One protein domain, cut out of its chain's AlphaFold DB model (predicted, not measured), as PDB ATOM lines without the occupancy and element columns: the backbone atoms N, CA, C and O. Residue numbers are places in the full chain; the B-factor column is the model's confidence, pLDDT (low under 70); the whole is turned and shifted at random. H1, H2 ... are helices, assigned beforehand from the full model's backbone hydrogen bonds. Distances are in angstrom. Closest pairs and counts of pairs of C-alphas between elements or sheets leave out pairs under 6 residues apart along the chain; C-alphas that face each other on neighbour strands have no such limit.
ATOM      1  N   ALA A 710     218.242 140.154 182.713       85.12
ATOM      2  CA  ALA A 710     217.542 141.315 182.158       85.12
ATOM      3  C   ALA A 710     216.750 142.086 183.234       85.12
ATOM      4  O   ALA A 710     216.929 143.294 183.394       85.12
ATOM      5  N   LEU A 711     215.943 141.394 184.049       86.25
ATOM      6  CA  LEU A 711     215.174 142.027 185.134       86.25
ATOM      7  C   LEU A 711     216.075 142.693 186.185       86.25
ATOM      8  O   LEU A 711     215.738 143.750 186.722       86.25
ATOM      9  N   ALA A 712     217.235 142.098 186.471       84.75
ATOM     10  CA  ALA A 712     218.223 142.678 187.369       84.75
ATOM     11  C   ALA A 712     218.810 143.984 186.795       84.75
ATOM     12  O   ALA A 712     218.982 144.950 187.540       84.75
ATOM     13  N   GLN A 713     219.069 144.044 185.483       81.56
ATOM     14  CA  GLN A 713     219.572 145.243 184.797       81.56
ATOM     15  C   GLN A 713     218.528 146.367 184.750       81.56
ATOM     16  O   GLN A 713     218.857 147.496 185.123       81.56
ATOM     17  N   LEU A 714     217.261 146.057 184.436       82.31
ATOM     18  CA  LEU A 714     216.143 147.006 184.563       82.31
ATOM     19  C   LEU A 714     216.073 147.584 185.989       82.31
ATOM     20  O   LEU A 714     216.088 148.799 186.179       82.31
ATOM     21  N   GLY A 715     216.121 146.724 187.012       82.50
ATOM     22  CA  GLY A 715     216.149 147.147 188.416       82.50
ATOM     23  C   GLY A 715     217.359 148.020 188.789       82.50
ATOM     24  O   GLY A 715     217.273 148.839 189.703       82.50
ATOM     25  N   VAL A 716     218.491 147.919 188.085       80.75
ATOM     26  CA  VAL A 716     219.647 148.803 188.307       80.75
ATOM     27  C   VAL A 716     219.434 150.204 187.726       80.75
ATOM     28  O   VAL A 716     220.038 151.141 188.258       80.75
ATOM     29  N   SER A 717     218.549 150.409 186.742       77.12
ATOM     30  CA  SER A 717     218.244 151.735 186.169       77.12
ATOM     31  C   SER A 717     217.514 152.652 187.172       77.12
ATOM     32  O   SER A 717     217.868 153.828 187.351       77.12
ATOM     33  N   GLU A 718     216.579 152.099 187.950       83.44
ATOM     34  CA  GLU A 718     215.709 152.845 188.859       83.44
ATOM     35  C   GLU A 718     216.355 153.165 190.225       83.44
ATOM     36  O   GLU A 718     216.869 152.315 190.957       83.44
ATOM     37  N   LYS A 719     216.230 154.423 190.669       89.56
ATOM     38  CA  LYS A 719     216.764 154.875 191.972       89.56
ATOM     39  C   LYS A 719     216.154 154.140 193.179       89.56
ATOM     40  O   LYS A 719     216.826 154.022 194.204       89.56
ATOM     41  N   GLN A 720     214.892 153.714 193.101       88.06
ATOM     42  CA  GLN A 720     214.178 153.137 194.249       88.06
ATOM     43  C   GLN A 720     214.611 151.703 194.587       88.06
ATOM     44  O   GLN A 720     214.552 151.326 195.756       88.06
ATOM     45  N   TRP A 721     215.142 150.964 193.613       86.31
ATOM     46  CA  TRP A 721     215.738 149.634 193.784       86.31
ATOM     47  C   TRP A 721     217.136 149.699 194.384       86.31
ATOM     48  O   TRP A 721     217.464 148.950 195.298       86.31
ATOM     49  N   ARG A 722     217.944 150.676 193.949       88.75
ATOM     50  CA  ARG A 722     219.290 150.935 194.494       88.75
ATOM     51  C   ARG A 722     219.288 151.441 195.949       88.75
ATOM     52  O   ARG A 722     220.345 151.779 196.487       88.75
ATOM     53  N   ARG A 723     218.124 151.532 196.603       89.12
ATOM     54  CA  ARG A 723     217.989 151.889 198.020       89.12
ATOM     55  C   ARG A 723     218.242 150.657 198.891       89.12
ATOM     56  O   ARG A 723     217.437 149.734 198.909       89.12
ATOM     57  N   GLY A 724     219.315 150.690 199.683       88.62
ATOM     58  CA  GLY A 724     219.580 149.657 200.688       88.62
ATOM     59  C   GLY A 724     218.413 149.494 201.671       88.62
ATOM     60  O   GLY A 724     217.937 150.476 202.247       88.62
ATOM     61  N   LEU A 725     217.966 148.251 201.847       89.38
ATOM     62  CA  LEU A 725     216.892 147.870 202.760       89.38
ATOM     63  C   LEU A 725     217.343 148.019 204.220       89.38
ATOM     64  O   LEU A 725     218.413 147.545 204.601       89.38
ATOM     65  N   GLN A 726     216.506 148.661 205.033       85.94
ATOM     66  CA  GLN A 726     216.678 148.781 206.479       85.94
ATOM     67  C   GLN A 726     215.500 148.082 207.171       85.94
ATOM     68  O   GLN A 726     214.350 148.169 206.728       85.94
ATOM     69  N   ILE A 727     215.835 147.279 208.183       87.00
ATOM     70  CA  ILE A 727     214.912 146.496 209.005       87.00
ATOM     71  C   ILE A 727     215.456 146.519 210.431       87.00
ATOM     72  O   ILE A 727     216.562 146.039 210.683       87.00
ATOM     73  N   TYR A 728     214.646 147.014 211.360       86.81
ATOM     74  CA  TYR A 728     214.866 146.891 212.797       86.81
ATOM     75  C   TYR A 728     213.845 145.873 213.325       86.81
ATOM     76  O   TYR A 728     212.652 146.088 213.101       86.81
ATOM     77  N   PRO A 729     214.258 144.761 213.971       85.38
ATOM     78  CA  PRO A 729     213.341 143.681 214.357       85.38
ATOM     79  C   PRO A 729     212.143 144.135 215.200       85.38
ATOM     80  O   PRO A 729     211.046 143.605 215.035       85.38
ATOM     81  N   ASP A 730     212.351 145.139 216.052       91.94
ATOM     82  CA  ASP A 730     211.352 145.638 216.999       91.94
ATOM     83  C   ASP A 730     210.468 146.773 216.432       91.94
ATOM     84  O   ASP A 730     209.424 147.082 217.010       91.94
ATOM     85  N   ASP A 731     210.831 147.392 215.293       91.44
ATOM     86  CA  ASP A 731     210.029 148.468 214.687       91.44
ATOM     87  C   ASP A 731     209.050 147.935 213.628       91.44
ATOM     88  O   ASP A 731     209.306 147.865 212.419       91.44
ATOM     89  N   VAL A 732     207.851 147.609 214.108       90.62
ATOM     90  CA  VAL A 732     206.705 147.185 213.292       90.62
ATOM     91  C   VAL A 732     206.267 148.264 212.283       90.62
ATOM     92  O   VAL A 732     205.679 147.932 211.251       90.62
ATOM     93  N   ASN A 733     206.529 149.549 212.535       90.94
ATOM     94  CA  ASN A 733     206.153 150.643 211.639       90.94
ATOM     95  C   ASN A 733     207.187 150.863 210.531       90.94
ATOM     96  O   ASN A 733     206.783 151.099 209.391       90.94
ATOM     97  N   GLU A 734     208.485 150.722 210.804       88.69
ATOM     98  CA  GLU A 734     209.501 150.676 209.747       88.69
ATOM     99  C   GLU A 734     209.338 149.410 208.896       88.69
ATOM    100  O   GLU A 734     209.296 149.509 207.674       88.69
ATOM    101  N   MET A 735     209.077 148.244 209.500       91.44
ATOM    102  CA  MET A 735     208.731 147.021 208.760       91.44
ATOM    103  C   MET A 735     207.525 147.230 207.819       91.44
ATOM    104  O   MET A 735     207.550 146.784 206.671       91.44
ATOM    105  N   LYS A 736     206.479 147.957 208.248       91.56
ATOM    106  CA  LYS A 736     205.350 148.344 207.374       91.56
ATOM    107  C   LYS A 736     205.767 149.301 206.248       91.56
ATOM    108  O   LYS A 736     205.239 149.182 205.145       91.56
ATOM    109  N   GLN A 737     206.685 150.237 206.496       90.94
ATOM    110  CA  GLN A 737     207.206 151.145 205.465       90.94
ATOM    111  C   GLN A 737     208.081 150.407 204.446       90.94
ATOM    112  O   GLN A 737     207.876 150.574 203.246       90.94
ATOM    113  N   SER A 738     208.986 149.539 204.897       91.94
ATOM    114  CA  SER A 738     209.826 148.708 204.032       91.94
ATOM    115  C   SER A 738     208.989 147.747 203.183       91.94
ATOM    116  O   SER A 738     209.247 147.634 201.988       91.94
ATOM    117  N   ARG A 739     207.910 147.158 203.724       93.00
ATOM    118  CA  ARG A 739     206.930 146.397 202.918       93.00
ATOM    119  C   ARG A 739     206.265 147.256 201.840       93.00
ATOM    120  O   ARG A 739     206.242 146.837 200.693       93.00
ATOM    121  N   LYS A 740     205.801 148.470 202.165       93.50
ATOM    122  CA  LYS A 740     205.233 149.405 201.169       93.50
ATOM    123  C   LYS A 740     206.244 149.849 200.103       93.50
ATOM    124  O   LYS A 740     205.849 150.095 198.970       93.50
ATOM    125  N   HIS A 741     207.528 149.958 200.446       93.19
ATOM    126  CA  HIS A 741     208.591 150.252 199.476       93.19
ATOM    127  C   HIS A 741     208.834 149.055 198.544       93.19
ATOM    128  O   HIS A 741     208.935 149.242 197.338       93.19
ATOM    129  N   VAL A 742     208.867 147.829 199.077       92.94
ATOM    130  CA  VAL A 742     208.989 146.595 198.275       92.94
ATOM    131  C   VAL A 742     207.781 146.402 197.351       92.94
ATOM    132  O   VAL A 742     207.971 146.123 196.173       92.94
ATOM    133  N   GLU A 743     206.565 146.632 197.848       94.12
ATOM    134  CA  GLU A 743     205.319 146.649 197.065       94.12
ATOM    135  C   GLU A 743     205.424 147.607 195.861       94.12
ATOM    136  O   GLU A 743     205.156 147.219 194.726       94.12
ATOM    137  N   ALA A 744     205.902 148.837 196.087       92.50
ATOM    138  CA  ALA A 744     206.104 149.823 195.026       92.50
ATOM    139  C   ALA A 744     207.189 149.409 194.011       92.50
ATOM    140  O   ALA A 744     207.008 149.632 192.815       92.50
ATOM    141  N   CYS A 745     208.279 148.767 194.451       92.38
ATOM    142  CA  CYS A 745     209.276 148.200 193.536       92.38
ATOM    143  C   CYS A 745     208.678 147.070 192.681       92.38
ATOM    144  O   CYS A 745     208.857 147.085 191.469       92.38
ATOM    145  N   ILE A 746     207.919 146.135 193.268       91.62
ATOM    146  CA  ILE A 746     207.243 145.049 192.530       91.62
ATOM    147  C   ILE A 746     206.278 145.623 191.479       91.62
ATOM    148  O   ILE A 746     206.261 145.171 190.336       91.62
ATOM    149  N   GLN A 747     205.529 146.671 191.832       91.31
ATOM    150  CA  GLN A 747     204.631 147.370 190.906       91.31
ATOM    151  C   GLN A 747     205.370 148.184 189.830       91.31
ATOM    152  O   GLN A 747     204.800 148.414 188.765       91.31
ATOM    153  N   SER A 748     206.617 148.617 190.066       89.94
ATOM    154  CA  SER A 748     207.498 149.116 188.997       89.94
ATOM    155  C   SER A 748     207.959 147.981 188.093       89.94
ATOM    156  O   SER A 748     207.769 148.087 186.890       89.94
ATOM    157  N   LEU A 749     208.457 146.867 188.651       88.50
ATOM    158  CA  LEU A 749     208.933 145.722 187.860       88.50
ATOM    159  C   LEU A 749     207.872 145.243 186.873       88.50
ATOM    160  O   LEU A 749     208.181 145.014 185.714       88.50
ATOM    161  N   HIS A 750     206.617 145.143 187.316       89.44
ATOM    162  CA  HIS A 750     205.510 144.731 186.457       89.44
ATOM    163  C   HIS A 750     205.276 145.694 185.274       89.44
ATOM    164  O   HIS A 750     204.770 145.260 184.246       89.44
ATOM    165  N   ARG A 751     205.627 146.984 185.371       88.06
ATOM    166  CA  ARG A 751     205.567 147.895 184.214       88.06
ATOM    167  C   ARG A 751     206.763 147.690 183.293       88.06
ATOM    168  O   ARG A 751     206.551 147.378 182.131       88.06
ATOM    169  N   GLU A 752     207.983 147.742 183.827       85.50
ATOM    170  CA  GLU A 752     209.212 147.548 183.038       85.50
ATOM    171  C   GLU A 752     209.222 146.180 182.316       85.50
ATOM    172  O   GLU A 752     209.666 146.071 181.180       85.50
ATOM    173  N   MET A 753     208.661 145.131 182.935       86.94
ATOM    174  CA  MET A 753     208.484 143.799 182.332       86.94
ATOM    175  C   MET A 753     207.497 143.761 181.159       86.94
ATOM    176  O   MET A 753     207.608 142.870 180.325       86.94
ATOM    177  N   MET A 754     206.529 144.679 181.099       86.19
ATOM    178  CA  MET A 754     205.604 144.804 179.964       86.19
ATOM    179  C   MET A 754     206.207 145.631 178.819       86.19
ATOM    180  O   MET A 754     205.644 145.645 177.729       86.19
TER     181      MET A 754
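This is residues 710 to 754 of the 957 residues of the protein "JmjC domain-containing protein" of Bremia lactucae (UniProt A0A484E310). From a short helix, H1, a long link runs out alongside one long helix, H2, and turns at the far end, where residues 728 to 733 stand free; H2 then folds back and ends beside H1, which is steeply tilted to it. The printed part has 45 residues, with two named helices in the order H1, H2, and no named strand: all helix. It is loose, with a radius of gyration of the C-alphas of 12.0 A, and a rod spanning 36 by 16 by 13 A.

H1, residues 710 to 717, and H2, residues 732 to 752, only just touch, with 3 pairs of C-alphas within 8 A. The closest are the C-alphas of Leu 714 and Glu 752, 7.1 A apart. H2 touches H1 with residues 749 to 752 alone. Their lines stand at a steep tilt of 65 degrees, opposite ways. Every O i to N i+4 pair is within hydrogen-bond range in H1, and 16 of 17 are in H2.

H1 begins at C-alpha 710 (217.542, 141.315, 182.158) and measures 11.2 A. H2 measures 30.4 A, from C-alpha 732 (206.705, 147.185, 213.292) to C-alpha 752 (209.212, 147.548, 183.038).

The C-alphas farthest apart, those of Asp 730 and Met 754, are 37.5 A apart. The link, residues 718 to 731, is long. The printed part has no cut, and no printed residue has a pLDDT under 70.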